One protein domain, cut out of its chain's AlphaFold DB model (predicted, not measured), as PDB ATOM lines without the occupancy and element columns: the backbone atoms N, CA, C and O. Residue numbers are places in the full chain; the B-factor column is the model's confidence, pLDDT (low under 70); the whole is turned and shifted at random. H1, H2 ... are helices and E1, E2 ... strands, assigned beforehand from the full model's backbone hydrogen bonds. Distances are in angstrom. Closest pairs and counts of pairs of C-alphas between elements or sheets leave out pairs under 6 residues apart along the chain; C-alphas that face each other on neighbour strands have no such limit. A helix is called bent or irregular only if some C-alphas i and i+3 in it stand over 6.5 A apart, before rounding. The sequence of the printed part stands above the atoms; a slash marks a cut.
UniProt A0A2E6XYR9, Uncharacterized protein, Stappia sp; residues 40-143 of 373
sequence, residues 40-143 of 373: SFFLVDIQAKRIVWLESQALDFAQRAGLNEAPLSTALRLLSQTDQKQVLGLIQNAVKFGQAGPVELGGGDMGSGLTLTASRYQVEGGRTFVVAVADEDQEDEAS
ATOM      1  N   SER A  40      -6.450  30.064 -19.068       72.50
ATOM      2  CA  SER A  40      -7.113  28.765 -19.280       72.50
ATOM      3  C   SER A  40      -6.270  27.807 -20.128       72.50
ATOM      4  O   SER A  40      -6.169  26.621 -19.827       72.50
ATOM      5  N   PHE A  41      -5.651  28.308 -21.202       83.50
ATOM      6  CA  PHE A  41      -4.773  27.519 -22.066       83.50
ATOM      7  C   PHE A  41      -3.790  28.404 -22.839       83.50
ATOM      8  O   PHE A  41      -4.023  29.598 -23.047       83.50
ATOM      9  N   PHE A  42      -2.722  27.787 -23.343       89.31
ATOM     10  CA  PHE A  42      -1.898  28.349 -24.408       89.31
ATOM     11  C   PHE A  42      -1.482  27.283 -25.427       89.31
ATOM     12  O   PHE A  42      -1.392  26.093 -25.131       89.31
ATOM     13  N   LEU A  43      -1.194  27.726 -26.644       90.19
ATOM     14  CA  LEU A  43      -0.712  26.921 -27.757       90.19
ATOM     15  C   LEU A  43       0.644  27.467 -28.206       90.19
ATOM     16  O   LEU A  43       0.785  28.659 -28.457       90.19
ATOM     17  N   VAL A  44       1.648  26.602 -28.329       92.12
ATOM     18  CA  VAL A  44       2.988  26.956 -28.812       92.12
ATOM     19  C   VAL A  44       3.239  26.301 -30.157       92.12
ATOM     20  O   VAL A  44       3.200  25.076 -30.278       92.12
ATOM     21  N   ASP A  45       3.566  27.115 -31.153       90.94
ATOM     22  CA  ASP A  45       4.163  26.653 -32.396       90.94
ATOM     23  C   ASP A  45       5.677  26.510 -32.210       90.94
ATOM     24  O   ASP A  45       6.404  27.491 -32.018       90.94
ATOM     25  N   ILE A  46       6.160  25.270 -32.283       88.69
ATOM     26  CA  ILE A  46       7.571  24.936 -32.072       88.69
ATOM     27  C   ILE A  46       8.452  25.407 -33.239       88.69
ATOM     28  O   ILE A  46       9.613  25.761 -33.030       88.69
ATOM     29  N   GLN A  47       7.913  25.438 -34.461       86.38
ATOM     30  CA  GLN A  47       8.641  25.840 -35.667       86.38
ATOM     31  C   GLN A  47       8.704  27.367 -35.782       86.38
ATOM     32  O   GLN A  47       9.778  27.922 -36.012       86.38
ATOM     33  N   ALA A  48       7.580  28.056 -35.555       85.56
ATOM     34  CA  ALA A  48       7.517  29.519 -35.577       85.56
ATOM     35  C   ALA A  48       8.060  30.180 -34.293       85.56
ATOM     36  O   ALA A  48       8.320  31.381 -34.295       85.56
ATOM     37  N   LYS A  49       8.225  29.418 -33.199       89.31
ATOM     38  CA  LYS A  49       8.580  29.911 -31.852       89.31
ATOM     39  C   LYS A  49       7.630  31.007 -31.352       89.31
ATOM     40  O   LYS A  49       8.055  31.965 -30.700       89.31
ATOM     41  N   ARG A  50       6.344  30.866 -31.669       90.00
ATOM     42  CA  ARG A  50       5.264  31.773 -31.258       90.00
ATOM     43  C   ARG A  50       4.337  31.048 -30.294       90.00
ATOM     44  O   ARG A  50       4.166  29.832 -30.388       90.00
ATOM     45  N   ILE A  51       3.785  31.798 -29.355       90.38
ATOM     46  CA  ILE A  51       2.795  31.331 -28.392       90.38
ATOM     47  C   ILE A  51       1.523  32.145 -28.580       90.38
ATOM     48  O   ILE A  51       1.572  33.366 -28.726       90.38
ATOM     49  N   VAL A  52       0.407  31.430 -28.590       88.00
ATOM     50  CA  VAL A  52      -0.956  31.933 -28.686       88.00
ATOM     51  C   VAL A  52      -1.652  31.607 -27.368       88.00
ATOM     52  O   VAL A  52      -1.543  30.478 -26.893       88.00
ATOM     53  N   TRP A  53      -2.358  32.554 -26.762       86.62
ATOM     54  CA  TRP A  53      -3.114  32.318 -25.526       86.62
ATOM     55  C   TRP A  53      -4.429  33.089 -25.534       86.62
ATOM     56  O   TRP A  53      -4.571  34.090 -26.237       86.62
ATOM     57  N   LEU A  54      -5.401  32.608 -24.762       75.19
ATOM     58  CA  LEU A  54      -6.676  33.292 -24.569       75.19
ATOM     59  C   LEU A  54      -6.618  34.110 -23.273       75.19
ATOM     60  O   LEU A  54      -6.454  33.537 -22.198       75.19
ATOM     61  N   GLU A  55      -6.780  35.431 -23.367       67.50
ATOM     62  CA  GLU A  55      -7.047  36.278 -22.198       67.50
ATOM     63  C   GLU A  55      -8.557  36.420 -21.999       67.50
ATOM     64  O   GLU A  55      -9.300  36.793 -22.914       67.50
ATOM     65  N   SER A  56      -9.017  36.101 -20.786       60.94
ATOM     66  CA  SER A  56     -10.424  36.221 -20.412       60.94
ATOM     67  C   SER A  56     -10.877  37.682 -20.446       60.94
ATOM     68  O   SER A  56     -10.242  38.549 -19.847       60.94
ATOM     69  N   GLN A  57     -12.034  37.941 -21.062       55.22
ATOM     70  CA  GLN A  57     -12.681  39.262 -21.073       55.22
ATOM     71  C   GLN A  57     -12.925  39.822 -19.661       55.22
ATOM     72  O   GLN A  57     -12.949  41.035 -19.482       55.22
ATOM     73  N   ALA A  58     -13.058  38.960 -18.646       46.41
ATOM     74  CA  ALA A  58     -13.219  39.374 -17.250       46.41
ATOM     75  C   ALA A  58     -11.943  39.978 -16.619       46.41
ATOM     76  O   ALA A  58     -11.998  40.482 -15.499       46.41
ATOM     77  N   LEU A  59     -10.800  39.899 -17.310       49.69
ATOM     78  CA  LEU A  59      -9.483  40.348 -16.844       49.69
ATOM     79  C   LEU A  59      -8.777  41.279 -17.844       49.69
ATOM     80  O   LEU A  59      -7.590  41.569 -17.681       49.69
ATOM     81  N   ASP A  60      -9.488  41.765 -18.864       48.19
ATOM     82  CA  ASP A  60      -8.911  42.665 -19.855       48.19
ATOM     83  C   ASP A  60      -8.918  44.130 -19.398       48.19
ATOM     84  O   ASP A  60      -9.870  44.881 -19.610       48.19
ATOM     85  N   PHE A  61      -7.795  44.543 -18.817       49.06
ATOM     86  CA  PHE A  61      -7.518  45.937 -18.457       49.06
ATOM     87  C   PHE A  61      -6.606  46.648 -19.476       49.06
ATOM     88  O   PHE A  61      -6.210  47.790 -19.252       49.06
ATOM     89  N   ALA A  62      -6.236  45.982 -20.580       51.25
ATOM     90  CA  ALA A  62      -5.224  46.446 -21.535       51.25
ATOM     91  C   ALA A  62      -5.713  46.501 -22.998       51.25
ATOM     92  O   ALA A  62      -4.903  46.773 -23.887       51.25
ATOM     93  N   GLN A  63      -7.005  46.245 -23.239       54.66
ATOM     94  CA  GLN A  63      -7.624  46.046 -24.556       54.66
ATOM     95  C   GLN A  63      -6.985  44.887 -25.343       54.66
ATOM     96  O   GLN A  63      -6.635  45.009 -26.517       54.66
ATOM     97  N   ARG A  64      -6.797  43.759 -24.648       59.56
ATOM     98  CA  ARG A  64      -6.181  42.503 -25.112       59.56
ATOM     99  C   ARG A  64      -7.098  41.289 -24.966       59.56
ATOM    100  O   ARG A  64      -6.644  40.165 -25.160       59.56
ATOM    101  N   ALA A  65      -8.373  41.478 -24.633       58.44
ATOM    102  CA  ALA A  65      -9.341  40.395 -24.523       58.44
ATOM    103  C   ALA A  65      -9.357  39.510 -25.776       58.44
ATOM    104  O   ALA A  65      -9.394  39.998 -26.907       58.44
ATOM    105  N   GLY A  66      -9.441  38.198 -25.564       65.88
ATOM    106  CA  GLY A  66      -9.465  37.229 -26.648       65.88
ATOM    107  C   GLY A  66      -8.080  36.671 -26.970       65.88
ATOM    108  O   GLY A  66      -7.268  36.420 -26.078       65.88
ATOM    109  N   LEU A  67      -7.867  36.354 -28.247       78.50
ATOM    110  CA  LEU A  67      -6.737  35.546 -28.690       78.50
ATOM    111  C   LEU A  67      -5.496  36.421 -28.922       78.50
ATOM    112  O   LEU A  67      -5.413  37.144 -29.912       78.50
ATOM    113  N   ASN A  68      -4.523  36.318 -28.021       83.00
ATOM    114  CA  ASN A  68      -3.238  37.001 -28.114       83.00
ATOM    115  C   ASN A  68      -2.184  36.101 -28.757       83.00
ATOM    116  O   ASN A  68      -2.206  34.885 -28.581       83.00
ATOM    117  N   GLU A  69      -1.215  36.704 -29.448       86.50
ATOM    118  CA  GLU A  69      -0.050  36.008 -29.991       86.50
ATOM    119  C   GLU A  69       1.224  36.847 -29.815       86.50
ATOM    120  O   GLU A  69       1.234  38.053 -30.070       86.50
ATOM    121  N   ALA A  70       2.327  36.204 -29.426       87.12
ATOM    122  CA  ALA A  70       3.646  36.831 -29.358       87.12
ATOM    123  C   ALA A  70       4.784  35.819 -29.612       87.12
ATOM    124  O   ALA A  70       4.586  34.604 -29.494       87.12
ATOM    125  N   PRO A  71       6.010  36.281 -29.931       90.56
ATOM    126  CA  PRO A  71       7.206  35.442 -29.864       90.56
ATOM    127  C   PRO A  71       7.376  34.854 -28.457       90.56
ATOM    128  O   PRO A  71       7.203  35.564 -27.466       90.56
ATOM    129  N   LEU A  72       7.773  33.584 -28.349       86.38
ATOM    130  CA  LEU A  72       7.868  32.867 -27.069       86.38
ATOM    131  C   LEU A  72       8.767  33.587 -26.042       86.38
ATOM    132  O   LEU A  72       8.438  33.649 -24.862       86.38
ATOM    133  N   SER A  73       9.872  34.189 -26.490       84.62
ATOM    134  CA  SER A  73      10.769  34.986 -25.638       84.62
ATOM    135  C   SER A  73      10.131  36.276 -25.117       84.62
ATOM    136  O   SER A  73      10.390  36.671 -23.984       84.62
ATOM    137  N   THR A  74       9.300  36.932 -25.930       83.31
ATOM    138  CA  THR A  74       8.574  38.147 -25.540       83.31
ATOM    139  C   THR A  74       7.447  37.802 -24.574       83.31
ATOM    140  O   THR A  74       7.306  38.453 -23.542       83.31
ATOM    141  N   ALA A  75       6.681  36.753 -24.879       82.38
ATOM    142  CA  ALA A  75       5.541  36.327 -24.082       82.38
ATOM    143  C   ALA A  75       5.941  36.005 -22.638       82.38
ATOM    144  O   ALA A  75       5.338  36.507 -21.696       82.38
ATOM    145  N   LEU A  76       7.004  35.219 -22.450       82.88
ATOM    146  CA  LEU A  76       7.420  34.749 -21.127       82.88
ATOM    147  C   LEU A  76       8.153  35.815 -20.282       82.88
ATOM    148  O   LEU A  76       8.456  35.554 -19.121       82.88
ATOM    149  N   ARG A  77       8.428  37.020 -20.816       81.06
ATOM    150  CA  ARG A  77       9.312  38.020 -20.175       81.06
ATOM    151  C   ARG A  77       8.845  38.535 -18.808       81.06
ATOM    152  O   ARG A  77       9.678  39.010 -18.043       81.06
ATOM    153  N   LEU A  78       7.538  38.494 -18.535       71.25
ATOM    154  CA  LEU A  78       6.942  38.973 -17.277       71.25
ATOM    155  C   LEU A  78       6.762  37.867 -16.226       71.25
ATOM    156  O   LEU A  78       6.439  38.168 -15.080       71.25
ATOM    157  N   LEU A  79       6.986  36.601 -16.592       75.56
ATOM    158  CA  LEU A  79       6.955  35.480 -15.654       75.56
ATOM    159  C   LEU A  79       8.217  35.455 -14.781       75.56
ATOM    160  O   LEU A  79       9.271  35.948 -15.195       75.56
ATOM    161  N   SER A  80       8.156  34.819 -13.604       77.38
ATOM    162  CA  SER A  80       9.359  34.621 -12.787       77.38
ATOM    163  C   SER A  80      10.359  33.694 -13.491       77.38
ATOM    164  O   SER A  80       9.983  32.848 -14.302       77.38
ATOM    165  N   GLN A  81      11.651  33.791 -13.160       79.25
ATOM    166  CA  GLN A  81      12.667  32.905 -13.751       79.25
ATOM    167  C   GLN A  81      12.421  31.412 -13.457       79.25
ATOM    168  O   GLN A  81      12.926  30.558 -14.188       79.25
ATOM    169  N   THR A  82      11.674  31.095 -12.396       81.62
ATOM    170  CA  THR A  82      11.249  29.730 -12.066       81.62
ATOM    171  C   THR A  82      10.149  29.278 -13.023       81.62
ATOM    172  O   THR A  82      10.332  28.278 -13.717       81.62
ATOM    173  N   ASP A  83       9.087  30.077 -13.167       81.25
ATOM    174  CA  ASP A  83       7.956  29.777 -14.055       81.25
ATOM    175  C   ASP A  83       8.398  29.700 -15.525       81.25
ATOM    176  O   ASP A  83       7.991  28.800 -16.253       81.25
ATOM    177  N   GLN A  84       9.301  30.590 -15.965       85.12
ATOM    178  CA  GLN A  84       9.886  30.545 -17.313       85.12
ATOM    179  C   GLN A  84      10.569  29.195 -17.587       85.12
ATOM    180  O   GLN A  84      10.374  28.603 -18.649       85.12
ATOM    181  N   LYS A  85      11.354  28.680 -16.629       87.56
ATOM    182  CA  LYS A  85      12.018  27.370 -16.751       87.56
ATOM    183  C   LYS A  85      11.012  26.223 -16.737       87.56
ATOM    184  O   LYS A  85      11.168  25.288 -17.518       87.56
ATOM    185  N   GLN A  86       9.991  26.297 -15.885       87.25
ATOM    186  CA  GLN A  86       8.935  25.288 -15.792       87.25
ATOM    187  C   GLN A  86       8.101  25.216 -17.079       87.25
ATOM    188  O   GLN A  86       7.943  24.126 -17.624       87.25
ATOM    189  N   VAL A  87       7.657  26.352 -17.630       88.06
ATOM    190  CA  VAL A  87       6.932  26.427 -18.913       88.06
ATOM    191  C   VAL A  87       7.784  25.886 -20.062       88.06
ATOM    192  O   VAL A  87       7.319  25.050 -20.836       88.06
ATOM    193  N   LEU A  88       9.051  26.299 -20.167       91.56
ATOM    194  CA  LEU A  88       9.947  25.794 -21.214       91.56
ATOM    195  C   LEU A  88      10.219  24.287 -21.066       91.56
ATOM    196  O   LEU A  88      10.242  23.577 -22.071       91.56
ATOM    197  N   GLY A  89      10.373  23.786 -19.837       90.50
ATOM    198  CA  GLY A  89      10.518  22.358 -19.550       90.50
ATOM    199  C   GLY A  89       9.263  21.550 -19.896       90.50
ATOM    200  O   GLY A  89       9.371  20.497 -20.523       90.50
ATOM    201  N   LEU A  90       8.076  22.066 -19.565       91.00
ATOM    202  CA  LEU A  90       6.779  21.485 -19.924       91.00
ATOM    203  C   LEU A  90       6.642  21.351 -21.450       91.00
ATOM    204  O   LEU A  90       6.358  20.261 -21.948       91.00
ATOM    205  N   ILE A  91       6.942  22.420 -22.198       92.25
ATOM    206  CA  ILE A  91       6.922  22.418 -23.670       92.25
ATOM    207  C   ILE A  91       7.923  21.397 -24.232       92.25
ATOM    208  O   ILE A  91       7.560  20.581 -25.079       92.25
ATOM    209  N   GLN A  92       9.175  21.402 -23.762       92.00
ATOM    210  CA  GLN A  92      10.215  20.477 -24.238       92.00
ATOM    211  C   GLN A  92       9.853  19.009 -23.980       92.00
ATOM    212  O   GLN A  92      10.036  18.163 -24.860       92.00
ATOM    213  N   ASN A  93       9.309  18.706 -22.800       91.31
ATOM    214  CA  ASN A  93       8.873  17.360 -22.450       91.31
ATOM    215  C   ASN A  93       7.674  16.923 -23.303       91.31
ATOM    216  O   ASN A  93       7.711  15.818 -23.841       91.31
ATOM    217  N   ALA A  94       6.683  17.791 -23.538       91.62
ATOM    218  CA  ALA A  94       5.560  17.479 -24.423       91.62
ATOM    219  C   ALA A  94       6.034  17.208 -25.863       91.62
ATOM    220  O   ALA A  94       5.655  16.200 -26.460       91.62
ATOM    221  N   VAL A  95       6.946  18.028 -26.408       91.25
ATOM    222  CA  VAL A  95       7.553  17.786 -27.732       91.25
ATOM    223  C   VAL A  95       8.247  16.422 -27.798       91.25
ATOM    224  O   VAL A  95       8.099  15.713 -28.797       91.25
ATOM    225  N   LYS A  96       8.985  16.039 -26.750       90.81
ATOM    226  CA  LYS A  96       9.786  14.808 -26.717       90.81
ATOM    227  C   LYS A  96       8.953  13.543 -26.492       90.81
ATOM    228  O   LYS A  96       9.165  12.556 -27.192       90.81
ATOM    229  N   PHE A  97       8.030  13.568 -25.535       90.38
ATOM    230  CA  PHE A  97       7.307  12.389 -25.042       90.38
ATOM    231  C   PHE A  97       5.843  12.316 -25.503       90.38
ATOM    232  O   PHE A  97       5.169  11.328 -25.242       90.38
ATOM    233  N   GLY A  98       5.341  13.336 -26.203       85.38
ATOM    234  CA  GLY A  98       3.948  13.434 -26.646       85.38
ATOM    235  C   GLY A  98       3.035  14.121 -25.628       85.38
ATOM    236  O   GLY A  98       2.119  14.832 -26.030       85.38
ATOM    237  N   GLN A  99       3.319  13.974 -24.332       89.62
ATOM    238  CA  GLN A  99       2.637  14.661 -23.233       89.62
ATOM    239  C   GLN A  99       3.631  15.051 -22.129       89.62
ATOM    240  O   GLN A  99       4.719  14.479 -22.036       89.62
ATOM    241  N   ALA A 100       3.265  16.031 -21.303       87.81
ATOM    242  CA  ALA A 100       3.994  16.433 -20.106       87.81
ATOM    243  C   ALA A 100       3.064  17.099 -19.083       87.81
ATOM    244  O   ALA A 100       2.039  17.669 -19.447       87.81
ATOM    245  N   GLY A 101       3.456  17.068 -17.812       85.00
ATOM    246  CA  GLY A 101       2.661  17.570 -16.690       85.00
ATOM    247  C   GLY A 101       2.253  16.454 -15.717       85.00
ATOM    248  O   GLY A 101       2.603  15.296 -15.958       85.00
ATOM    249  N   PRO A 102       1.536  16.791 -14.630       84.94
ATOM    250  CA  PRO A 102       1.220  18.155 -14.195       84.94
ATOM    251  C   PRO A 102       2.476  18.954 -13.794       84.94
ATOM    252  O   PRO A 102       3.426  18.406 -13.236       84.94
ATOM    253  N   VAL A 103       2.500  20.251 -14.107       83.62
ATOM    254  CA  VAL A 103       3.522  21.209 -13.649       83.62
ATOM    255  C   VAL A 103       2.824  22.402 -13.013       83.62
ATOM    256  O   VAL A 103       1.986  23.036 -13.644       83.62
ATOM    257  N   GLU A 104       3.199  22.721 -11.779       78.56
ATOM    258  CA  GLU A 104       2.633  23.822 -11.002       78.56
ATOM    259  C   GLU A 104       3.447  25.114 -11.200       78.56
ATOM    260  O   GLU A 104       4.644  25.155 -10.901       78.56
ATOM    261  N   LEU A 105       2.806  26.167 -11.717       76.06
ATOM    262  CA  LEU A 105       3.396  27.499 -11.919       76.06
ATOM    263  C   LEU A 105       2.935  28.483 -10.841       76.06
ATOM    264  O   LEU A 105       1.765  28.497 -10.467       76.06
ATOM    265  N   GLY A 106       3.819  29.355 -10.359       67.00
ATOM    266  CA  GLY A 106       3.501  30.363  -9.343       67.00
ATOM    267  C   GLY A 106       3.243  29.823  -7.925       67.00
ATOM    268  O   GLY A 106       3.079  30.627  -7.008       67.00
ATOM    269  N   GLY A 107       3.257  28.499  -7.724       56.91
ATOM    270  CA  GLY A 107       3.041  27.808  -6.440       56.91
ATOM    271  C   GLY A 107       4.237  27.864  -5.479       56.91
ATOM    272  O   GLY A 107       4.717  26.839  -5.008       56.91
ATOM    273  N   GLY A 108       4.792  29.059  -5.249       59.78
ATOM    274  CA  GLY A 108       5.854  29.279  -4.256       59.78
ATOM    275  C   GLY A 108       5.318  29.342  -2.817       59.78
ATOM    276  O   GLY A 108       4.234  28.850  -2.525       59.78
ATOM    277  N   ASP A 109       6.024  30.052  -1.927       42.34
ATOM    278  CA  ASP A 109       5.673  30.265  -0.500       42.34
ATOM    279  C   ASP A 109       4.296  30.952  -0.229       42.34
ATOM    280  O   ASP A 109       4.040  31.417   0.883       42.34
ATOM    281  N   MET A 110       3.421  31.091  -1.233       45.38
ATOM    282  CA  MET A 110       2.235  31.962  -1.232       45.38
ATOM    283  C   MET A 110       0.894  31.274  -1.563       45.38
ATOM    284  O   MET A 110      -0.135  31.939  -1.445       45.38
ATOM    285  N   GLY A 111       0.856  29.988  -1.939       49.50
ATOM    286  CA  GLY A 111      -0.397  29.243  -2.181       49.50
ATOM    287  C   GLY A 111      -0.326  28.271  -3.363       49.50
ATOM    288  O   GLY A 111       0.728  28.143  -3.978       49.50
ATOM    289  N   SER A 112      -1.445  27.608  -3.681       57.06
ATOM    290  CA  SER A 112      -1.537  26.672  -4.807       57.06
ATOM    291  C   SER A 112      -1.355  27.379  -6.155       57.06
ATOM    292  O   SER A 112      -1.955  28.425  -6.453       57.06
ATOM    293  N   GLY A 113      -0.472  26.816  -6.974       64.12
ATOM    294  CA  GLY A 113      -0.106  27.336  -8.281       64.12
ATOM    295  C   GLY A 113      -1.118  27.006  -9.379       64.12
ATOM    296  O   GLY A 113      -2.191  26.444  -9.160       64.12
ATOM    297  N   LEU A 114      -0.812  27.428 -10.600       74.06
ATOM    298  CA  LEU A 114      -1.530  27.001 -11.795       74.06
ATOM    299  C   LEU A 114      -0.965  25.651 -12.237       74.06
ATOM    300  O   LEU A 114       0.152  25.597 -12.754       74.06
ATOM    301  N   THR A 115      -1.731  24.581 -12.045       81.75
ATOM    302  CA  THR A 115      -1.397  23.257 -12.574       81.75
ATOM    303  C   THR A 115      -1.649  23.226 -14.075       81.75
ATOM    304  O   THR A 115      -2.771  23.448 -14.526       81.75
ATOM    305  N   LEU A 116      -0.602  22.953 -14.851       85.69
ATOM    306  CA  LEU A 116      -0.679  22.781 -16.297       85.69
ATOM    307  C   LEU A 116      -0.338  21.353 -16.713       85.69
ATOM    308  O   LEU A 116       0.691  20.800 -16.306       85.69
ATOM    309  N   THR A 117      -1.126  20.820 -17.638       88.38
ATOM    310  CA  THR A 117      -0.764  19.663 -18.462       88.38
ATOM    311  C   THR A 117      -0.604  20.106 -19.914       88.38
ATOM    312  O   THR A 117      -1.202  21.085 -20.354       88.38
ATOM    313  N   ALA A 118       0.269  19.440 -20.668       91.12
ATOM    314  CA  ALA A 118       0.593  19.802 -22.042       91.12
ATOM    315  C   ALA A 118       0.648  18.576 -22.951       91.12
ATOM    316  O   ALA A 118       1.319  17.591 -22.647       91.12
ATOM    317  N   SER A 119      -0.015  18.663 -24.103       90.38
ATOM    318  CA  SER A 119      -0.059  17.613 -25.124       90.38
ATOM    319  C   SER A 119       0.486  18.115 -26.460       90.38
ATOM    320  O   SER A 119       0.270  19.261 -26.863       90.38
ATOM    321  N   ARG A 120       1.214  17.246 -27.164       92.88
ATOM    322  CA  ARG A 120       1.790  17.512 -28.484       92.88
ATOM    323  C   ARG A 120       0.821  17.096 -29.580       92.88
ATOM    324  O   ARG A 120       0.487  15.921 -29.700       92.88
ATOM    325  N   TYR A 121       0.496  18.036 -30.455       89.75
ATOM    326  CA  TYR A 121      -0.318  17.807 -31.641       89.75
ATOM    327  C   TYR A 121       0.547  17.935 -32.893       89.75
ATOM    328  O   TYR A 121       1.347  18.865 -33.023       89.75
ATOM    329  N   GLN A 122       0.400  16.991 -33.818       87.44
ATOM    330  CA  GLN A 122       1.008  17.045 -35.145       87.44
ATOM    331  C   GLN A 122      -0.104  17.224 -36.172       87.44
ATOM    332  O   GLN A 122      -1.112  16.524 -36.118       87.44
ATOM    333  N   VAL A 123       0.079  18.183 -37.075       83.12
ATOM    334  CA  VAL A 123      -0.908  18.557 -38.095       83.12
ATOM    335  C   VAL A 123      -0.357  18.193 -39.473       83.12
ATOM    336  O   VAL A 123       0.859  18.044 -39.649       83.12
ATOM    337  N   GLU A 124      -1.242  18.035 -40.457       71.56
ATOM    338  CA  GLU A 124      -0.861  17.812 -41.853       71.56
ATOM    339  C   GLU A 124       0.183  18.848 -42.315       71.56
ATOM    340  O   GLU A 124       0.105  20.034 -41.996       71.56
ATOM    341  N   GLY A 125       1.225  18.371 -43.005       71.94
ATOM    342  CA  GLY A 125       2.433  19.155 -43.298       71.94
ATOM    343  C   GLY A 125       3.556  19.044 -42.252       71.94
ATOM    344  O   GLY A 125       4.597  19.673 -42.418       71.94
ATOM    345  N   GLY A 126       3.396  18.243 -41.190       79.50
ATOM    346  CA  GLY A 126       4.468  17.941 -40.226       79.50
ATOM    347  C   GLY A 126       4.743  19.047 -39.200       79.50
ATOM    348  O   GLY A 126       5.736  18.995 -38.467       79.50
ATOM    349  N   ARG A 127       3.867  20.054 -39.123       85.25
ATOM    350  CA  ARG A 127       3.935  21.127 -38.126       85.25
ATOM    351  C   ARG A 127       3.550  20.572 -36.757       85.25
ATOM    352  O   ARG A 127       2.568  19.842 -36.627       85.25
ATOM    353  N   THR A 128       4.353  20.888 -35.744       87.56
ATOM    354  CA  THR A 128       4.168  20.399 -34.371       87.56
ATOM    355  C   THR A 128       3.790  21.555 -33.457       87.56
ATOM    356  O   THR A 128       4.534  22.531 -33.351       87.56
ATOM    357  N   PHE A 129       2.668  21.398 -32.765       90.50
ATOM    358  CA  PHE A 129       2.189  22.308 -31.735       90.50
ATOM    359  C   PHE A 129       2.222  21.624 -30.370       90.50
ATOM    360  O   PHE A 129       2.089  20.402 -30.267       90.50
ATOM    361  N   VAL A 130       2.366  22.416 -29.315       90.81
ATOM    362  CA  VAL A 130       2.089  21.987 -27.941       90.81
ATOM    363  C   VAL A 130       0.922  22.812 -27.430       90.81
ATOM    364  O   VAL A 130       1.010  24.035 -27.424       90.81
ATOM    365  N   VAL A 131      -0.151  22.151 -27.007       90.00
ATOM    366  CA  VAL A 131      -1.269  22.796 -26.311       90.00
ATOM    367  C   VAL A 131      -1.116  22.481 -24.834       90.00
ATOM    368  O   VAL A 131      -1.060  21.308 -24.467       90.00
ATOM    369  N   ALA A 132      -1.009  23.520 -24.011       88.38
ATOM    370  CA  ALA A 132      -1.014  23.427 -22.562       88.38
ATOM    371  C   ALA A 132      -2.337  23.970 -22.024       88.38
ATOM    372  O   ALA A 132      -2.770  25.049 -22.430       88.38
ATOM    373  N   VAL A 133      -2.965  23.222 -21.126       85.12
ATOM    374  CA  VAL A 133      -4.280  23.518 -20.549       85.12
ATOM    375  C   VAL A 133      -4.134  23.558 -19.030       85.12
ATOM    376  O   VAL A 133      -3.348  22.795 -18.459       85.12
ATOM    377  N   ALA A 134      -4.847  24.479 -18.387       78.81
ATOM    378  CA  ALA A 134      -5.024  24.479 -16.944       78.81
ATOM    379  C   ALA A 134      -5.885  23.280 -16.539       78.81
ATOM    380  O   ALA A 134      -6.972  23.097 -17.079       78.81
ATOM    381  N   ASP A 135      -5.392  22.464 -15.611       67.00
ATOM    382  CA  ASP A 135      -6.160  21.328 -15.103       67.00
ATOM    383  C   ASP A 135      -7.264  21.851 -14.169       67.00
ATOM    384  O   ASP A 135      -6.964  22.466 -13.144       67.00
ATOM    385  N   GLU A 136      -8.531  21.653 -14.542       53.41
ATOM    386  CA  GLU A 136      -9.699  22.024 -13.722       53.41
ATOM    387  C   GLU A 136     -10.213  20.839 -12.873       53.41
ATOM    388  O   GLU A 136     -10.975  21.039 -11.926       53.41
ATOM    389  N   ASP A 137      -9.748  19.613 -13.151       40.09
ATOM    390  CA  ASP A 137     -10.238  18.371 -12.540       40.09
ATOM    391  C   ASP A 137      -9.557  18.039 -11.194       40.09
ATOM    392  O   ASP A 137      -8.837  17.047 -11.041       40.09
ATOM    393  N   GLN A 138      -9.849  18.843 -10.166       40.75
ATOM    394  CA  GLN A 138      -9.917  18.362  -8.779       40.75
ATOM    395  C   GLN A 138     -10.930  19.191  -7.969       40.75
ATOM    396  O   GLN A 138     -10.788  20.404  -7.828       40.75
ATOM    397  N   GLU A 139     -11.953  18.523  -7.424       38.88
ATOM    398  CA  GLU A 139     -13.202  19.113  -6.895       38.88
ATOM    399  C   GLU A 139     -13.071  20.006  -5.629       38.88
ATOM    400  O   GLU A 139     -14.091  20.396  -5.062       38.88
ATOM    401  N   ASP A 140     -11.860  20.377  -5.187       39.59
ATOM    402  CA  ASP A 140     -11.617  21.051  -3.893       39.59
ATOM    403  C   ASP A 140     -11.130  22.525  -3.959       39.59
ATOM    404  O   ASP A 140     -11.140  23.202  -2.929       39.59
ATOM    405  N   GLU A 141     -10.746  23.093  -5.119       45.03
ATOM    406  CA  GLU A 141     -10.173  24.467  -5.187       45.03
ATOM    407  C   GLU A 141     -10.867  25.472  -6.137       45.03
ATOM    408  O   GLU A 141     -10.233  26.277  -6.826       45.03
ATOM    409  N   ALA A 142     -12.196  25.590  -6.037       39.44
ATOM    410  CA  ALA A 142     -12.931  26.758  -6.563       39.44
ATOM    411  C   ALA A 142     -12.502  28.112  -5.927       39.44
ATOM    412  O   ALA A 142     -12.902  29.188  -6.378       39.44
ATOM    413  N   SER A 143     -11.676  28.079  -4.877       45.25
ATOM    414  CA  SER A 143     -11.072  29.239  -4.215       45.25
ATOM    415  C   SER A 143      -9.969  29.903  -5.054       45.25
ATOM    416  O   SER A 143      -9.886  31.133  -5.091       45.25
TER     417      SER A 143
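AT A GLANCE: This is residues 40 to 143 of the 373 residues of an uncharacterized protein of Stappia sp (UniProt A0A2E6XYR9). One strongly twisted sheet of six strands has two helices over one of its faces, while no named helix covers the other face. The long helix H2 lies over the E5 and E4 part of the sheet, and the short H1 stands up from the sheet near its other edge, at E3 and E2. The printed part has 104 residues, with six named strands and two named helices in the order E1 E2 E3 H1 H2 E4 E5 E6. The sheet's order is E3 E2 E1 E6 E5 E4, all antiparallel, and the class is mixed, helices and strands. The whole is compact, with a radius of gyration of the C-alphas of 14.1 A and spans of 42 by 33 by 27 A.

IN THESE COORDINATES: E1, residues 41 to 45, begins at C-alpha 41 (-4.773, 27.519, -22.066) and is 13.7 A long. E2, residues 50 to 55, measures 15.9 A, and E3, residues 66 to 71, 17.1 A. H1, residues 72 to 78, measures 11.6 A and is irregular: C-alphas 75 and 78 are 7.4 A apart. H2, residues 81 to 97, runs 24.0 A from C-alpha 81 (12.667, 32.905, -13.751). E4, residues 99 to 105, measures 17.1 A, and E5, residues 114 to 123, 27.6 A. E6, residues 127 to 134, measures 23.2 A and ends at C-alpha 134 (-5.024, 24.479, -16.944).

HOW THE PARTS SIT: E1, E2 and E3 form a meander, each strand the antiparallel neighbour of the one before, and E4, E5 and E6 form another. In the hairpin of E1 and E2, N 43 and O 52 are 2.8 A apart; in that of E2 and E3, N 53 and O 68 are 3.0 A apart. E1 and E6 are antiparallel neighbours at 163 degrees, with N 44 and O 130 at 2.8 A. In the hairpin of E4 and E5, N 103 and O 116 are 2.9 A apart, and in that of E5 and E6, N 119 and O 131 are 2.9 A apart. These N and O pairs are within hydrogen-bond range. The edge strands E3 and E4 are apart. H1 and H2 are on the same face of the sheet, making two layers, helices on one face of a sheet. H1 stands up from the sheet at 48 degrees, with a height over the sheet of 8.9 A; its closest C-alphas with E2 are those of Leu 72 and Arg 50, 5.1 A. H2 has a height over the sheet of 7.6 A and runs slantwise to the strands, at 35 degrees to E5 on the local plane. The closest C-alphas of H2 and E4 are those of Ala 94 and Ala 100, 4.7 A. H1 and H2 are close but not clearly touching, with C-alphas 76 and 84 at 6.2 A. Every O i to N i+4 pair of H2 is within hydrogen-bond range; in H1 1 of 3 is, and 1 of 4 O i to N i+3 pairs.

THE WHOLE: The two C-alphas farthest apart are those of Asp 109 and Gly 125, 44.3 A. The printed part has no cut, and no link is long. Residues 58 to 63 stand free. The mean pLDDT of the printed part is 76.2; it is under 70 at residues 55 to 66, 106 to 113 and 135 to 143.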